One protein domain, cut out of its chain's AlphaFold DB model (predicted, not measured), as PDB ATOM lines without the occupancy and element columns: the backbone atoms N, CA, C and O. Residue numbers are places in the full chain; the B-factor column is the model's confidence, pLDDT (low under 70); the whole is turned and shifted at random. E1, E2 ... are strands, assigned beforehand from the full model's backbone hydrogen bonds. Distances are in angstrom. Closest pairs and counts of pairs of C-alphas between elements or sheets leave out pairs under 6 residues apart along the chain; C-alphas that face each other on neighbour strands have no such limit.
ATOM      1  N   VAL A  24     200.420 161.574 145.893       88.88
ATOM      2  CA  VAL A  24     199.779 160.259 145.991       88.88
ATOM      3  C   VAL A  24     199.750 159.605 144.618       88.88
ATOM      4  O   VAL A  24     199.157 160.134 143.670       88.88
ATOM      5  N   PHE A  25     200.323 158.409 144.548       90.62
ATOM      6  CA  PHE A  25     200.349 157.557 143.370       90.62
ATOM      7  C   PHE A  25     199.486 156.322 143.613       90.62
ATOM      8  O   PHE A  25     199.569 155.678 144.657       90.62
ATOM      9  N   ASN A  26     198.625 156.009 142.654       93.81
ATOM     10  CA  ASN A  26     197.764 154.839 142.663       93.81
ATOM     11  C   ASN A  26     198.143 153.963 141.475       93.81
ATOM     12  O   ASN A  26     198.098 154.408 140.328       93.81
ATOM     13  N   TYR A  27     198.474 152.715 141.773       94.44
ATOM     14  CA  TYR A  27     198.775 151.690 140.795       94.44
ATOM     15  C   TYR A  27     197.769 150.557 140.908       94.44
ATOM     16  O   TYR A  27     197.289 150.237 142.000       94.44
ATOM     17  N   GLU A  28     197.481 149.920 139.783       95.81
ATOM     18  CA  GLU A  28     196.595 148.767 139.723       95.81
ATOM     19  C   GLU A  28     197.244 147.617 138.956       95.81
ATOM     20  O   GLU A  28     197.948 147.821 137.972       95.81
ATOM     21  N   VAL A  29     196.987 146.393 139.410       96.50
ATOM     22  CA  VAL A  29     197.167 145.176 138.619       96.50
ATOM     23  C   VAL A  29     195.780 144.658 138.287       96.50
ATOM     24  O   VAL A  29     195.040 144.247 139.187       96.50
ATOM     25  N   PHE A  30     195.427 144.672 137.007       93.81
ATOM     26  CA  PHE A  30     194.183 144.089 136.515       93.81
ATOM     27  C   PHE A  30     194.368 142.593 136.265       93.81
ATOM     28  O   PHE A  30     195.356 142.199 135.651       93.81
ATOM     29  N   ALA A  31     193.414 141.773 136.716       93.62
ATOM     30  CA  ALA A  31     193.426 140.321 136.520       93.62
ATOM     31  C   ALA A  31     194.786 139.673 136.878       93.62
ATOM     32  O   ALA A  31     195.421 139.046 136.024       93.62
ATOM     33  N   PRO A  32     195.266 139.843 138.126       96.31
ATOM     34  CA  PRO A  32     196.548 139.297 138.556       96.31
ATOM     35  C   PRO A  32     196.583 137.773 138.397       96.31
ATOM     36  O   PRO A  32     195.622 137.065 138.716       96.31
ATOM     37  N   SER A  33     197.734 137.256 137.969       96.56
ATOM     38  CA  SER A  33     198.019 135.826 138.066       96.56
ATOM     39  C   SER A  33     198.078 135.463 139.541       96.56
ATOM     40  O   SER A  33     198.754 136.142 140.311       96.56
ATOM     41  N   HIS A  34     197.356 134.428 139.959       95.81
ATOM     42  CA  HIS A  34     197.326 134.051 141.361       95.81
ATOM     43  C   HIS A  34     197.072 132.564 141.566       95.81
ATOM     44  O   HIS A  34     196.493 131.874 140.728       95.81
ATOM     45  N   THR A  35     197.503 132.082 142.724       94.94
ATOM     46  CA  THR A  35     197.188 130.755 143.242       94.94
ATOM     47  C   THR A  35     196.714 130.905 144.677       94.94
ATOM     48  O   THR A  35     197.370 131.575 145.477       94.94
ATOM     49  N   ALA A  36     195.569 130.309 145.005       93.00
ATOM     50  CA  ALA A  36     195.058 130.301 146.366       93.00
ATOM     51  C   ALA A  36     194.945 128.875 146.905       93.00
ATOM     52  O   ALA A  36     194.511 127.945 146.227       93.00
ATOM     53  N   THR A  37     195.324 128.718 148.166       87.69
ATOM     54  CA  THR A  37     195.297 127.454 148.903       87.69
ATOM     55  C   THR A  37     194.515 127.663 150.190       87.69
ATOM     56  O   THR A  37     195.051 127.661 151.291       87.69
ATOM     57  N   THR A  38     193.211 127.910 150.075       77.38
ATOM     58  CA  THR A  38     192.344 128.123 151.240       77.38
ATOM     59  C   THR A  38     191.882 126.796 151.828       77.38
ATOM     60  O   THR A  38     191.198 126.014 151.175       77.38
ATOM     61  N   VAL A  39     192.211 126.556 153.097       74.88
ATOM     62  CA  VAL A  39     191.814 125.330 153.818       74.88
ATOM     63  C   VAL A  39     190.407 125.453 154.427       74.88
ATOM     64  O   VAL A  39     189.802 124.455 154.811       74.88
ATOM     65  N   TYR A  40     189.859 126.672 154.518       83.25
ATOM     66  CA  TYR A  40     188.568 126.913 155.160       83.25
ATOM     67  C   TYR A  40     187.388 126.786 154.178       83.25
ATOM     68  O   TYR A  40     187.348 127.519 153.186       83.25
ATOM     69  N   PRO A  41     186.390 125.923 154.455       81.88
ATOM     70  CA  PRO A  41     185.207 125.792 153.610       81.88
ATOM     71  C   PRO A  41     184.418 127.103 153.498       81.88
ATOM     72  O   PRO A  41     184.034 127.692 154.504       81.88
ATOM     73  N   GLY A  42     184.131 127.538 152.271       84.00
ATOM     74  CA  GLY A  42     183.333 128.739 152.003       84.00
ATOM     75  C   GLY A  42     184.119 130.052 151.951       84.00
ATOM     76  O   GLY A  42     183.518 131.079 151.654       84.00
ATOM     77  N   LEU A  43     185.435 130.035 152.188       90.12
ATOM     78  CA  LEU A  43     186.314 131.148 151.826       90.12
ATOM     79  C   LEU A  43     186.851 130.913 150.410       90.12
ATOM     80  O   LEU A  43     187.561 129.936 150.186       90.12
ATOM     81  N   ASP A  44     186.525 131.809 149.480       91.00
ATOM     82  CA  ASP A  44     187.008 131.756 148.100       91.00
ATOM     83  C   ASP A  44     187.965 132.918 147.810       91.00
ATOM     84  O   ASP A  44     187.555 134.073 147.722       91.00
ATOM     85  N   LEU A  45     189.251 132.589 147.669       92.69
ATOM     86  CA  LEU A  45     190.307 133.525 147.268       92.69
ATOM     87  C   LEU A  45     190.802 133.273 145.830       92.69
ATOM     88  O   LEU A  45     191.728 133.949 145.392       92.69
ATOM     89  N   ASN A  46     190.202 132.330 145.089       90.94
ATOM     90  CA  ASN A  46     190.587 132.001 143.704       90.94
ATOM     91  C   ASN A  46     190.011 132.976 142.663       90.94
ATOM     92  O   ASN A  46     190.110 132.740 141.461       90.94
ATOM     93  N   GLY A  47     189.350 134.038 143.122       90.31
ATOM     94  CA  GLY A  47     188.763 135.067 142.277       90.31
ATOM     95  C   GLY A  47     189.465 136.412 142.399       90.31
ATOM     96  O   GLY A  47     188.786 137.415 142.274       90.31
ATOM     97  N   LEU A  48     190.763 136.488 142.714       95.81
ATOM     98  CA  LEU A  48     191.425 137.790 142.869       95.81
ATOM     99  C   LEU A  48     191.306 138.608 141.568       95.81
ATOM    100  O   LEU A  48     191.898 138.260 140.549       95.81
ATOM    101  N   GLU A  49     190.550 139.706 141.612       96.25
ATOM    102  CA  GLU A  49     190.240 140.520 140.429       96.25
ATOM    103  C   GLU A  49     191.256 141.637 140.218       96.25
ATOM    104  O   GLU A  49     191.609 141.971 139.082       96.25
ATOM    105  N   LYS A  50     191.705 142.243 141.321       96.88
ATOM    106  CA  LYS A  50     192.545 143.434 141.280       96.88
ATOM    107  C   LYS A  50     193.459 143.533 142.496       96.88
ATOM    108  O   LYS A  50     193.045 143.259 143.624       96.88
ATOM    109  N   ILE A  51     194.681 144.001 142.256       97.88
ATOM    110  CA  ILE A  51     195.590 144.506 143.291       97.88
ATOM    111  C   ILE A  51     195.652 146.021 143.135       97.88
ATOM    112  O   ILE A  51     195.988 146.502 142.059       97.88
ATOM    113  N   VAL A  52     195.336 146.771 144.187       97.44
ATOM    114  CA  VAL A  52     195.468 148.233 144.213       97.44
ATOM    115  C   VAL A  52     196.594 148.595 145.168       97.44
ATOM    116  O   VAL A  52     196.562 148.234 146.345       97.44
ATOM    117  N   VAL A  53     197.587 149.318 144.667       96.56
ATOM    118  CA  VAL A  53     198.744 149.783 145.430       96.56
ATOM    119  C   VAL A  53     198.685 151.298 145.483       96.56
ATOM    120  O   VAL A  53     198.609 151.963 144.454       96.56
ATOM    121  N   ARG A  54     198.742 151.859 146.683       95.19
ATOM    122  CA  ARG A  54     198.913 153.291 146.888       95.19
ATOM    123  C   ARG A  54     200.306 153.530 147.435       95.19
ATOM    124  O   ARG A  54     200.672 152.972 148.474       95.19
ATOM    125  N   ALA A  55     201.053 154.357 146.725       92.81
ATOM    126  CA  ALA A  55     202.365 154.804 147.128       92.81
ATOM    127  C   ALA A  55     202.373 156.320 147.311       92.81
ATOM    128  O   ALA A  55     201.612 157.044 146.668       92.81
ATOM    129  N   GLU A  56     203.206 156.788 148.225       90.19
ATOM    130  CA  GLU A  56     203.324 158.201 148.559       90.19
ATOM    131  C   GLU A  56     204.799 158.568 148.669       90.19
ATOM    132  O   GLU A  56     205.617 157.761 149.116       90.19
ATOM    133  N   ASN A  57     205.121 159.789 148.270       85.56
ATOM    134  CA  ASN A  57     206.366 160.466 148.599       85.56
ATOM    135  C   ASN A  57     206.030 161.834 149.206       85.56
ATOM    136  O   ASN A  57     204.894 162.311 149.147       85.56
ATOM    137  N   SER A  58     207.011 162.460 149.844       78.88
ATOM    138  CA  SER A  58     206.848 163.791 150.424       78.88
ATOM    139  C   SER A  58     208.076 164.645 150.159       78.88
ATOM    140  O   SER A  58     209.162 164.113 149.956       78.88
ATOM    141  N   ASP A  59     207.934 165.962 150.270       70.94
ATOM    142  CA  ASP A  59     209.052 166.900 150.095       70.94
ATOM    143  C   ASP A  59     210.240 166.611 151.038       70.94
ATOM    144  O   ASP A  59     211.384 166.948 150.742       70.94
ATOM    145  N   PHE A  60     209.985 165.985 152.194       74.38
ATOM    146  CA  PHE A  60     211.015 165.630 153.178       74.38
ATOM    147  C   PHE A  60     211.591 164.222 152.990       74.38
ATOM    148  O   PHE A  60     212.618 163.895 153.584       74.38
ATOM    149  N   ASP A  61     210.906 163.387 152.215       76.19
ATOM    150  CA  ASP A  61     211.236 161.990 151.962       76.19
ATOM    151  C   ASP A  61     210.791 161.666 150.529       76.19
ATOM    152  O   ASP A  61     209.654 161.218 150.319       76.19
ATOM    153  N   PRO A  62     211.635 161.998 149.533       74.56
ATOM    154  CA  PRO A  62     211.268 161.907 148.123       74.56
ATOM    155  C   PRO A  62     211.165 160.458 147.642       74.56
ATOM    156  O   PRO A  62     210.665 160.204 146.545       74.56
ATOM    157  N   GLU A  63     211.621 159.491 148.446       82.06
ATOM    158  CA  GLU A  63     211.494 158.081 148.112       82.06
ATOM    159  C   GLU A  63     210.038 157.627 148.196       82.06
ATOM    160  O   GLU A  63     209.362 157.751 149.217       82.06
ATOM    161  N   MET A  64     209.564 157.053 147.093       86.31
ATOM    162  CA  MET A  64     208.220 156.511 146.996       86.31
ATOM    163  C   MET A  64     208.066 155.264 147.873       86.31
ATOM    164  O   MET A  64     208.778 154.274 147.695       86.31
ATOM    165  N   LYS A  65     207.091 155.288 148.786       89.62
ATOM    166  CA  LYS A  65     206.809 154.195 149.728       89.62
ATOM    167  C   LYS A  65     205.391 153.679 149.567       89.62
ATOM    168  O   LYS A  65     204.459 154.472 149.463       89.62
ATOM    169  N   ILE A  66     205.204 152.356 149.607       93.00
ATOM    170  CA  ILE A  66     203.853 151.772 149.636       93.00
ATOM    171  C   ILE A  66     203.221 152.060 150.991       93.00
ATOM    172  O   ILE A  66     203.658 151.533 152.013       93.00
ATOM    173  N   THR A  67     202.156 152.851 150.994       93.50
ATOM    174  CA  THR A  67     201.398 153.166 152.210       93.50
ATOM    175  C   THR A  67     200.158 152.299 152.345       93.50
ATOM    176  O   THR A  67     199.709 152.036 153.462       93.50
ATOM    177  N   ARG A  68     199.607 151.812 151.225       95.94
ATOM    178  CA  ARG A  68     198.434 150.940 151.236       95.94
ATOM    179  C   ARG A  68     198.448 149.914 150.109       95.94
ATOM    180  O   ARG A  68     198.776 150.223 148.970       95.94
ATOM    181  N   LEU A  69     197.996 148.710 150.439       97.50
ATOM    182  CA  LEU A  69     197.693 147.631 149.507       97.50
ATOM    183  C   LEU A  69     196.239 147.201 149.700       97.50
ATOM    184  O   LEU A  69     195.768 147.083 150.832       97.50
ATOM    185  N   GLN A  70     195.533 146.935 148.609       98.06
ATOM    186  CA  GLN A  70     194.212 146.325 148.630       98.06
ATOM    187  C   GLN A  70     194.149 145.173 147.631       98.06
ATOM    188  O   GLN A  70     194.533 145.323 146.475       98.06
ATOM    189  N   LEU A  71     193.640 144.034 148.089       97.88
ATOM    190  CA  LEU A  71     193.316 142.876 147.263       97.88
ATOM    191  C   LEU A  71     191.798 142.781 147.161       97.88
ATOM    192  O   LEU A  71     191.132 142.621 148.188       97.88
ATOM    193  N   ALA A  72     191.272 142.925 145.947       97.44
ATOM    194  CA  ALA A  72     189.839 142.918 145.686       97.44
ATOM    195  C   ALA A  72     189.370 141.531 145.239       97.44
ATOM    196  O   ALA A  72     189.925 140.954 144.298       97.44
ATOM    197  N   PHE A  73     188.337 141.018 145.906       95.62
ATOM    198  CA  PHE A  73     187.765 139.702 145.629       95.62
ATOM    199  C   PHE A  73     186.251 139.824 145.375       95.62
ATOM    200  O   PHE A  73     185.570 140.552 146.090       95.62
ATOM    201  N   PRO A  74     185.680 139.070 144.423       94.00
ATOM    202  CA  PRO A  74     184.247 139.081 144.149       94.00
ATOM    203  C   PRO A  74     183.454 138.289 145.192       94.00
ATOM    204  O   PRO A  74     182.324 138.641 145.521       94.00
ATOM    205  N   ASN A  75     184.056 137.219 145.723       91.62
ATOM    206  CA  ASN A  75     183.406 136.259 146.620       91.62
ATOM    207  C   ASN A  75     183.927 136.330 148.067       91.62
ATOM    208  O   ASN A  75     183.563 135.497 148.898       91.62
ATOM    209  N   ALA A  76     184.769 137.314 148.386       92.31
ATOM    210  CA  ALA A  76     185.284 137.555 149.728       92.31
ATOM    211  C   ALA A  76     185.389 139.062 149.982       92.31
ATOM    212  O   ALA A  76     185.476 139.853 149.051       92.31
ATOM    213  N   THR A  77     185.383 139.483 151.245       94.38
ATOM    214  CA  THR A  77     185.642 140.893 151.569       94.38
ATOM    215  C   THR A  77     187.070 141.265 151.189       94.38
ATOM    216  O   THR A  77     187.989 140.509 151.513       94.38
ATOM    217  N   ASP A  78     187.260 142.436 150.584       96.56
ATOM    218  CA  ASP A  78     188.581 142.960 150.236       96.56
ATOM    219  C   ASP A  78     189.548 142.944 151.424       96.56
ATOM    220  O   ASP A  78     189.200 143.320 152.550       96.56
ATOM    221  N   LEU A  79     190.794 142.555 151.159       96.69
ATOM    222  CA  LEU A  79     191.866 142.647 152.142       96.69
ATOM    223  C   LEU A  79     192.577 143.988 151.971       96.69
ATOM    224  O   LEU A  79     193.188 144.225 150.933       96.69
ATOM    225  N   ILE A  80     192.528 144.849 152.989       97.38
ATOM    226  CA  ILE A  80     193.178 146.167 152.973       97.38
ATOM    227  C   ILE A  80     194.293 146.201 154.018       97.38
ATOM    228  O   ILE A  80     194.058 145.946 155.199       97.38
ATOM    229  N   VAL A  81     195.498 146.567 153.587       95.50
ATOM    230  CA  VAL A  81     196.708 146.657 154.408       95.50
ATOM    231  C   VAL A  81     197.216 148.094 154.371       95.50
ATOM    232  O   VAL A  81     197.489 148.607 153.291       95.50
ATOM    233  N   ASN A  82     197.358 148.739 155.531       94.88
ATOM    234  CA  ASN A  82     197.840 150.131 155.646       94.88
ATOM    235  C   ASN A  82     199.105 150.266 156.518       94.88
ATOM    236  O   ASN A  82     199.600 151.361 156.751       94.88
ATOM    237  N   ASN A  83     199.586 149.160 157.079       91.56
ATOM    238  CA  ASN A  83     200.715 149.091 158.006       91.56
ATOM    239  C   ASN A  83     201.906 148.379 157.356       91.56
ATOM    240  O   ASN A  83     202.483 147.469 157.948       91.56
ATOM    241  N   LEU A  84     202.214 148.756 156.116       91.75
ATOM    242  CA  LEU A  84     203.326 148.189 155.365       91.75
ATOM    243  C   LEU A  84     204.639 148.831 155.814       91.75
ATOM    244  O   LEU A  84     204.778 150.051 155.831       91.75
ATOM    245  N   THR A  85     205.607 147.997 156.171       90.62
ATOM    246  CA  THR A  85     206.960 148.412 156.545       90.62
ATOM    247  C   THR A  85     207.965 147.730 155.637       90.62
ATOM    248  O   THR A  85     207.928 146.507 155.494       90.62
ATOM    249  N   LEU A  86     208.863 148.511 155.039       89.12
ATOM    250  CA  LEU A  86     209.963 147.988 154.239       89.12
ATOM    251  C   LEU A  86     211.002 147.343 155.164       89.12
ATOM    252  O   LEU A  86     211.499 147.989 156.088       89.12
ATOM    253  N   ASN A  87     211.311 146.070 154.936       85.81
ATOM    254  CA  ASN A  87     212.343 145.365 155.688       85.81
ATOM    255  C   ASN A  87     213.739 145.581 155.061       85.81
ATOM    256  O   ASN A  87     213.887 146.144 153.976       85.81
ATOM    257  N   SER A  88     214.786 145.076 155.718       83.12
ATOM    258  CA  SER A  88     216.162 145.187 155.212       83.12
ATOM    259  C   SER A  88     216.436 144.388 153.930       83.12
ATOM    260  O   SER A  88     217.484 144.584 153.322       83.12
ATOM    261  N   SER A  89     215.549 143.466 153.537       81.44
ATOM    262  CA  SER A  89     215.666 142.698 152.291       81.44
ATOM    263  C   SER A  89     214.960 143.355 151.102       81.44
ATOM    264  O   SER A  89     214.993 142.788 150.016       81.44
ATOM    265  N   GLY A  90     214.339 144.527 151.284       85.00
ATOM    266  CA  GLY A  90     213.621 145.237 150.221       85.00
ATOM    267  C   GLY A  90     212.180 144.763 149.993       85.00
ATOM    268  O   GLY A  90     211.573 145.129 148.992       85.00
ATOM    269  N   THR A  91     211.619 143.978 150.914       90.81
ATOM    270  CA  THR A  91     210.242 143.467 150.870       90.81
ATOM    271  C   THR A  91     209.371 144.267 151.838       90.81
ATOM    272  O   THR A  91     209.741 144.467 153.000       90.81
ATOM    273  N   TYR A  92     208.186 144.701 151.406       92.75
ATOM    274  CA  TYR A  92     207.220 145.294 152.332       92.75
ATOM    275  C   TYR A  92     206.476 144.204 153.086       92.75
ATOM    276  O   TYR A  92     206.014 143.224 152.505       92.75
ATOM    277  N   ARG A  93     206.316 144.401 154.390       92.00
ATOM    278  CA  ARG A  93     205.590 143.487 155.268       92.00
ATOM    279  C   ARG A  93     204.476 144.212 155.987       92.00
ATOM    280  O   ARG A  93     204.665 145.331 156.447       92.00
ATOM    281  N   GLY A  94     203.325 143.566 156.100       91.56
ATOM    282  CA  GLY A  94     202.165 144.102 156.801       91.56
ATOM    283  C   GLY A  94     201.346 142.998 157.443       91.56
ATOM    284  O   GLY A  94     201.556 141.812 157.188       91.56
ATOM    285  N   VAL A  95     200.413 143.386 158.309       91.62
ATOM    286  CA  VAL A  95     199.580 142.435 159.048       91.62
ATOM    287  C   VAL A  95     198.164 142.971 159.191       91.62
ATOM    288  O   VAL A  95     197.968 144.082 159.680       91.62
ATOM    289  N   VAL A  96     197.179 142.151 158.838       92.56
ATOM    290  CA  VAL A  96     195.755 142.441 159.018       92.56
ATOM    291  C   VAL A  96     195.190 141.528 160.098       92.56
ATOM    292  O   VAL A  96     195.310 140.305 160.036       92.56
ATOM    293  N   ASN A  97     194.558 142.128 161.104       91.62
ATOM    294  CA  ASN A  97     193.889 141.397 162.176       91.62
ATOM    295  C   ASN A  97     192.428 141.135 161.803       91.62
ATOM    296  O   ASN A  97     191.752 142.035 161.310       91.62
ATOM    297  N   GLY A  98     191.932 139.930 162.089       89.81
ATOM    298  CA  GLY A  98     190.532 139.559 161.876       89.81
ATOM    299  C   GLY A  98     190.108 139.509 160.407       89.81
ATOM    300  O   GLY A  98     188.970 139.850 160.097       89.81
ATOM    301  N   ALA A  99     191.009 139.123 159.500       90.81
ATOM    302  CA  ALA A  99     190.680 138.954 158.088       90.81
ATOM    303  C   ALA A  99     189.933 137.628 157.860       90.81
ATOM    304  O   ALA A  99     190.475 136.542 158.090       90.81
ATOM    305  N   TRP A 100     188.691 137.731 157.381       92.50
ATOM    306  CA  TRP A 100     187.786 136.605 157.131       92.50
ATOM    307  C   TRP A 100     187.601 135.716 158.373       92.50
ATOM    308  O   TRP A 100     186.965 136.116 159.345       92.50
ATOM    309  N   VAL A 101     188.155 134.504 158.338       90.75
ATOM    310  CA  VAL A 101     188.077 133.485 159.393       90.75
ATOM    311  C   VAL A 101     189.370 133.377 160.199       90.75
ATOM    312  O   VAL A 101     189.440 132.618 161.165       90.75
ATOM    313  N   TYR A 102     190.406 134.119 159.809       89.75
ATOM    314  CA  TYR A 102     191.716 134.064 160.434       89.75
ATOM    315  C   TYR A 102     191.863 135.177 161.465       89.75
ATOM    316  O   TYR A 102     191.514 136.337 161.234       89.75
ATOM    317  N   LYS A 103     192.451 134.835 162.617       88.56
ATOM    318  CA  LYS A 103     192.784 135.823 163.652       88.56
ATOM    319  C   LYS A 103     193.720 136.898 163.099       88.56
ATOM    320  O   LYS A 103     193.581 138.066 163.454       88.56
ATOM    321  N   GLN A 104     194.668 136.495 162.257       90.38
ATOM    322  CA  GLN A 104     195.682 137.377 161.710       90.38
ATOM    323  C   GLN A 104     196.228 136.817 160.392       90.38
ATOM    324  O   GLN A 104     196.529 135.626 160.294       90.38
ATOM    325  N   VAL A 105     196.350 137.689 159.394       91.31
ATOM    326  CA  VAL A 105     196.951 137.408 158.087       91.31
ATOM    327  C   VAL A 105     198.135 138.344 157.914       91.31
ATOM    328  O   VAL A 105     197.995 139.556 158.073       91.31
ATOM    329  N   ALA A 106     199.299 137.785 157.616       92.38
ATOM    330  CA  ALA A 106     200.490 138.540 157.273       92.38
ATOM    331  C   ALA A 106     200.643 138.619 155.753       92.38
ATOM    332  O   ALA A 106     200.231 137.715 155.025       92.38
ATOM    333  N   ILE A 107     201.215 139.723 155.293       93.81
ATOM    334  CA  ILE A 107     201.349 140.066 153.883       93.81
ATOM    335  C   ILE A 107     202.811 140.380 153.613       93.81
ATOM    336  O   ILE A 107     203.407 141.177 154.339       93.81
ATOM    337  N   GLU A 108     203.357 139.780 152.563       95.00
ATOM    338  CA  GLU A 108     204.629 140.176 151.966       95.00
ATOM    339  C   GLU A 108     204.377 140.740 150.572       95.00
ATOM    340  O   GLU A 108     203.610 140.165 149.799       95.00
ATOM    341  N   VAL A 109     205.012 141.866 150.260       95.62
ATOM    342  CA  VAL A 109     204.960 142.498 148.945       95.62
ATOM    343  C   VAL A 109     206.380 142.703 148.446       95.62
ATOM    344  O   VAL A 109     207.130 143.516 148.991       95.62
ATOM    345  N   ASP A 110     206.722 141.978 147.393       95.00
ATOM    346  CA  ASP A 110     207.966 142.137 146.659       95.00
ATOM    347  C   ASP A 110     207.698 143.052 145.457       95.00
ATOM    348  O   ASP A 110     206.921 142.723 144.556       95.00
ATOM    349  N   ALA A 111     208.313 144.233 145.472       91.12
ATOM    350  CA  ALA A 111     208.191 145.242 144.426       91.12
ATOM    351  C   ALA A 111     209.544 145.942 144.215       91.12
ATOM    352  O   ALA A 111     210.283 146.137 145.189       91.12
ATOM    353  N   PRO A 112     209.877 146.358 142.982       86.38
ATOM    354  CA  PRO A 112     211.091 147.121 142.737       86.38
ATOM    355  C   PRO A 112     211.079 148.439 143.508       86.38
ATOM    356  O   PRO A 112     210.026 149.022 143.765       86.38
ATOM    357  N   GLN A 113     212.275 148.874 143.899       83.56
ATOM    358  CA  GLN A 113     212.512 150.144 144.574       83.56
ATOM    359  C   GLN A 113     213.369 151.019 143.644       83.56
ATOM    360  O   GLN A 113     214.500 150.623 143.350       83.56
ATOM    361  N   PRO A 114     212.871 152.175 143.169       81.81
ATOM    362  CA  PRO A 114     211.533 152.731 143.398       81.81
ATOM    363  C   PRO A 114     210.436 151.971 142.637       81.81
ATOM    364  O   PRO A 114     210.702 151.256 141.670       81.81
ATOM    365  N   ILE A 115     209.188 152.156 143.068       86.19
ATOM    366  CA  ILE A 115     208.025 151.592 142.377       86.19
ATOM    367  C   ILE A 115     207.769 152.390 141.114       86.19
ATOM    368  O   ILE A 115     207.674 153.615 141.140       86.19
ATOM    369  N   THR A 116     207.629 151.674 140.007       83.94
ATOM    370  CA  THR A 116     207.427 152.272 138.694       83.94
ATOM    371  C   THR A 116     206.262 151.633 137.958       83.94
ATOM    372  O   THR A 116     205.960 150.451 138.169       83.94
ATOM    373  N   PRO A 117     205.599 152.384 137.058       84.56
ATOM    374  CA  PRO A 117     204.682 151.781 136.102       84.56
ATOM    375  C   PRO A 117     205.407 150.703 135.284       84.56
ATOM    376  O   PRO A 117     206.603 150.814 135.024       84.56
ATOM    377  N   GLN A 118     204.669 149.688 134.840       87.75
ATOM    378  CA  GLN A 118     205.164 148.539 134.070       87.75
ATOM    379  C   GLN A 118     206.116 147.604 134.831       87.75
ATOM    380  O   GLN A 118     206.707 146.698 134.243       87.75
ATOM    381  N   SER A 119     206.237 147.775 136.146       89.25
ATOM    382  CA  SER A 119     207.047 146.892 136.972       89.25
ATOM    383  C   SER A 119     206.251 145.721 137.544       89.25
ATOM    384  O   SER A 119     205.043 145.801 137.767       89.25
ATOM    385  N   GLN A 120     206.941 144.602 137.756       93.56
ATOM    386  CA  GLN A 120     206.355 143.397 138.327       93.56
ATOM    387  C   GLN A 120     206.216 143.548 139.847       93.56
ATOM    388  O   GLN A 120     207.194 143.842 140.532       93.56
ATOM    389  N   ILE A 121     205.027 143.262 140.373       95.94
ATOM    390  CA  ILE A 121     204.765 143.106 141.808       95.94
ATOM    391  C   ILE A 121     204.425 141.647 142.120       95.94
ATOM    392  O   ILE A 121     203.810 140.950 141.302       95.94
ATOM    393  N   ASN A 122     204.819 141.179 143.302       97.25
ATOM    394  CA  ASN A 122     204.380 139.916 143.882       97.25
ATOM    395  C   ASN A 122     203.848 140.157 145.301       97.25
ATOM    396  O   ASN A 122     204.444 140.894 146.080       97.25
ATOM    397  N   VAL A 123     202.703 139.561 145.615       97.31
ATOM    398  CA  VAL A 123     202.005 139.674 146.894       97.31
ATOM    399  C   VAL A 123     201.725 138.274 147.413       97.31
ATOM    400  O   VAL A 123     201.054 137.483 146.752       97.31
ATOM    401  N   ARG A 124     202.180 137.987 148.630       96.00
ATOM    402  CA  ARG A 124     201.975 136.700 149.300       96.00
ATOM    403  C   ARG A 124     201.238 136.900 150.613       96.00
ATOM    404  O   ARG A 124     201.553 137.815 151.374       96.00
ATOM    405  N   LEU A 125     200.256 136.040 150.878       94.56
ATOM    406  CA  LEU A 125     199.488 136.033 152.122       94.56
ATOM    407  C   LEU A 125     199.790 134.780 152.936       94.56
ATOM    408  O   LEU A 125     199.713 133.664 152.421       94.56
ATOM    409  N   PHE A 126     200.019 134.968 154.230       92.31
ATOM    410  CA  PHE A 126     200.301 133.906 155.189       92.31
ATOM    411  C   PHE A 126     199.345 133.990 156.377       92.31
ATOM    412  O   PHE A 126     199.053 135.078 156.876       92.31
ATOM    413  N   ILE A 127     198.889 132.847 156.881       89.69
ATOM    414  CA  ILE A 127     198.185 132.784 158.166       89.69
ATOM    415  C   ILE A 127     199.220 132.911 159.282       89.69
ATOM    416  O   ILE A 127     200.227 132.202 159.280       89.69
ATOM    417  N   VAL A 128     198.973 133.782 160.260       85.81
ATOM    418  CA  VAL A 128     199.833 133.866 161.447       85.81
ATOM    419  C   VAL A 128     199.303 132.923 162.522       85.81
ATOM    420  O   VAL A 128     198.249 133.162 163.117       85.81
ATOM    421  N   GLU A 129     200.035 131.838 162.768       72.62
ATOM    422  CA  GLU A 129     199.634 130.780 163.706       72.62
ATOM    423  C   GLU A 129     200.218 130.970 165.115       72.62
ATOM    424  O   GLU A 129     199.611 130.538 166.098       72.62
ATOM    425  N   HIS A 130     201.348 131.676 165.251       63.81
ATOM    426  CA  HIS A 130     201.980 131.935 166.545       63.81
ATOM    427  C   HIS A 130     202.118 133.432 166.833       63.81
ATOM    428  O   HIS A 130     202.640 134.206 166.038       63.81
ATOM    429  N   GLN A 131     201.694 133.838 168.031       55.41
ATOM    430  CA  GLN A 131     202.041 135.141 168.590       55.41
ATOM    431  C   GLN A 131     203.382 134.985 169.310       55.41
ATOM    432  O   GLN A 131     203.441 134.400 170.390       55.41
ATOM    433  N   SER A 132     204.474 135.460 168.712       49.28
ATOM    434  CA  SER A 132     205.724 135.607 169.460       49.28
ATOM    435  C   SER A 132     205.515 136.665 170.550       49.28
ATOM    436  O   SER A 132     205.048 137.764 170.262       49.28
ATOM    437  N   ASN A 133     205.882 136.359 171.800       47.31
ATOM    438  CA  ASN A 133     205.860 137.319 172.920       47.31
ATOM    439  C   ASN A 133     206.843 138.491 172.728       47.31
ATOM    440  O   ASN A 133     206.865 139.430 173.522       47.31
ATOM    441  N   ILE A 134     207.664 138.432 171.680       45.06
ATOM    442  CA  ILE A 134     208.462 139.536 171.170       45.06
ATOM    443  C   ILE A 134     207.746 139.962 169.888       45.06
ATOM    444  O   ILE A 134     207.714 139.167 168.951       45.06
ATOM    445  N   ASN A 135     207.131 141.151 169.880       44.69
ATOM    446  CA  ASN A 135     206.336 141.746 168.788       44.69
ATOM    447  C   ASN A 135     207.145 141.953 167.486       44.69
ATOM    448  O   ASN A 135     207.269 143.063 166.980       44.69
ATOM    449  N   HIS A 136     207.714 140.888 166.938       50.00
ATOM    450  CA  HIS A 136     208.417 140.860 165.672       50.00
ATOM    451  C   HIS A 136     207.584 139.994 164.723       50.00
ATOM    452  O   HIS A 136     207.763 138.773 164.696       50.00
ATOM    453  N   PRO A 137     206.662 140.599 163.952       50.69
ATOM    454  CA  PRO A 137     205.894 139.893 162.919       50.69
ATOM    455  C   PRO A 137     206.786 139.235 161.849       50.69
ATOM    456  O   PRO A 137     206.326 138.414 161.068       50.69
ATOM    457  N   GLU A 138     208.081 139.549 161.854       53.88
ATOM    458  CA  GLU A 138     209.109 139.099 160.916       53.88
ATOM    459  C   GLU A 138     209.497 137.616 161.030       53.88
ATOM    460  O   GLU A 138     210.194 137.108 160.154       53.88
ATOM    461  N   MET A 139     209.096 136.926 162.105       53.06
ATOM    462  CA  MET A 139     209.602 135.584 162.445       53.06
ATOM    463  C   MET A 139     208.530 134.487 162.538       53.06
ATOM    464  O   MET A 139     208.849 133.366 162.930       53.06
ATOM    465  N   SER A 140     207.267 134.760 162.192       56.81
ATOM    466  CA  SER A 140     206.208 133.741 162.258       56.81
ATOM    467  C   SER A 140     205.216 133.856 161.104       56.81
ATOM    468  O   SER A 140     204.043 134.175 161.288       56.81
ATOM    469  N   PHE A 141     205.694 133.578 159.894       68.06
ATOM    470  CA  PHE A 141     204.801 133.265 158.784       68.06
ATOM    471  C   PHE A 141     204.407 131.791 158.894       68.06
ATOM    472  O   PHE A 141     205.272 130.919 158.974       68.06
ATOM    473  N   GLY A 142     203.105 131.529 158.988       74.44
ATOM    474  CA  GLY A 142     202.551 130.182 158.933       74.44
ATOM    475  C   GLY A 142     202.240 129.783 157.494       74.44
ATOM    476  O   GLY A 142     202.973 130.101 156.559       74.44
ATOM    477  N   TYR A 143     201.135 129.071 157.311       87.00
ATOM    478  CA  TYR A 143     200.728 128.543 156.014       87.00
ATOM    479  C   TYR A 143     200.398 129.650 154.993       87.00
ATOM    480  O   TYR A 143     199.609 130.554 155.285       87.00
ATOM    481  N   GLN A 144     200.980 129.570 153.790       92.06
ATOM    482  CA  GLN A 144     200.667 130.469 152.675       92.06
ATOM    483  C   GLN A 144     199.287 130.131 152.101       92.06
ATOM    484  O   GLN A 144     199.007 128.974 151.790       92.06
ATOM    485  N   ILE A 145     198.433 131.143 151.948       93.69
ATOM    486  CA  ILE A 145     197.058 130.986 151.443       93.69
ATOM    487  C   ILE A 145     196.825 131.646 150.090       93.69
ATOM    488  O   ILE A 145     195.842 131.318 149.428       93.69
ATOM    489  N   LEU A 146     197.700 132.568 149.687       95.50
ATOM    490  CA  LEU A 146     197.635 133.248 148.400       95.50
ATOM    491  C   LEU A 146     199.045 133.622 147.944       95.50
ATOM    492  O   LEU A 146     199.836 134.129 148.740       95.50
ATOM    493  N   ASP A 147     199.312 133.414 146.664       96.75
ATOM    494  CA  ASP A 147     200.420 134.008 145.921       96.75
ATOM    495  C   ASP A 147     199.832 134.694 144.695       96.75
ATOM    496  O   ASP A 147     199.110 134.050 143.932       96.75
ATOM    497  N   ALA A 148     200.079 135.988 144.533       97.44
ATOM    498  CA  ALA A 148     199.551 136.783 143.440       97.44
ATOM    499  C   ALA A 148     200.636 137.669 142.836       97.44
ATOM    500  O   ALA A 148     201.445 138.263 143.544       97.44
ATOM    501  N   ASN A 149     200.653 137.800 141.518       97.19
ATOM    502  CA  ASN A 149     201.649 138.586 140.814       97.19
ATOM    503  C   ASN A 149     201.058 139.245 139.561       97.19
ATOM    504  O   ASN A 149     200.144 138.724 138.922       97.19
ATOM    505  N   GLY A 150     201.612 140.390 139.176       96.19
ATOM    506  CA  GLY A 150     201.306 141.020 137.892       96.19
ATOM    507  C   GLY A 150     202.090 142.303 137.657       96.19
ATOM    508  O   GLY A 150     203.000 142.625 138.419       96.19
ATOM    509  N   ILE A 151     201.746 142.998 136.578       94.25
ATOM    510  CA  ILE A 151     202.404 144.231 136.148       94.25
ATOM    511  C   ILE A 151     201.597 145.421 136.669       94.25
ATOM    512  O   ILE A 151     200.378 145.453 136.515       94.25
ATOM    513  N   LEU A 152     202.274 146.379 137.297       92.75
ATOM    514  CA  LEU A 152     201.661 147.602 137.804       92.75
ATOM    515  C   LEU A 152     201.341 148.573 136.665       92.75
ATOM    516  O   LEU A 152     202.217 148.956 135.891       92.75
ATOM    517  N   GLU A 153     200.105 149.051 136.615       91.44
ATOM    518  CA  GLU A 153     199.679 150.157 135.763       91.44
ATOM    519  C   GLU A 153     199.437 151.405 136.611       91.44
ATOM    520  O   GLU A 153     198.787 151.335 137.651       91.44
ATOM    521  N   ASP A 154     199.961 152.557 136.186       89.75
ATOM    522  CA  ASP A 154     199.709 153.830 136.867       89.75
ATOM    523  C   ASP A 154     198.331 154.381 136.484       89.75
ATOM    524  O   ASP A 154     198.096 154.774 135.339       89.75
ATOM    525  N   VAL A 155     197.431 154.432 137.465       90.75
ATOM    526  CA  VAL A 155     196.070 154.977 137.334       90.75
ATOM    527  C   VAL A 155     195.921 156.317 138.059       90.75
ATOM    528  O   VAL A 155     194.813 156.813 138.284       90.75
TER     529      VAL A 155
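AT A GLANCE: This is residues 24 to 155 of the 270 residues of an uncharacterized protein of Pleionea mediterranea (UniProt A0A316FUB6). Look for a flat sandwich of two twisted sheets, one of five strands and one of four, face to face with their strands crossed at 66 degrees. Two long loops, residues 37 to 49 and 128 to 143, lie away from the middle. The printed part has 132 residues and nine named strands, E1 to E9 along the chain, with no named helix; the class is all strand, with under half of the residues in named elements. The sheets, E2 E9 E8 E7 E6 and E1 E3 E4 E5, are antiparallel; the whole is compact, with a radius of gyration of the C-alphas of 14.5 A and spans of 44 by 37 by 20 A.

HOW THE PARTS SIT: Begin with E8, residues 120 to 127: N 124 and O 108 of E7, residues 104 to 110, are within hydrogen-bond range at 2.9 A, as are N 123 and O 148 of E9, residues 144 to 151, at 2.7 A. At the edges look for E2, residues 33 to 36, with N 35 and O 147 at 2.8 A, and E6, residues 91 to 97, with N 96 and O 105 at 2.8 A. E6 E7 E8 E9 form a meander, each strand the antiparallel neighbour of the one before. So do E3, residues 50 to 58, E4, residues 61 to 72, and E5, residues 79 to 81, with N 54 and O 68 at 2.8 A and N 81 and O 69 at 2.8 A. Edge strand E1, residues 24 to 30, has N 27 and O 53 at 2.8 A. Between the sheets, the closest C-alphas of E5 and E6 are those of Val 81 and Val 96, 6.3 A.

IN THESE COORDINATES: Find C-alpha 24 at (199.779, 160.259, 145.991), where E1 begins. E4, the longest strand by residues, runs 29.3 A from C-alpha 61 at (211.236, 161.990, 151.962); E3 measures 26.5 A and E8 23.9 A. E9 ends at C-alpha 151, (202.404, 144.231, 136.148).

THE WHOLE: The two C-alphas farthest apart, Pro 41 and Asp 59, are 47.7 A apart. The printed part has no cut; the links E2 to E3 and E8 to E9 are long. Residues 130 to 141 have pLDDT under 70.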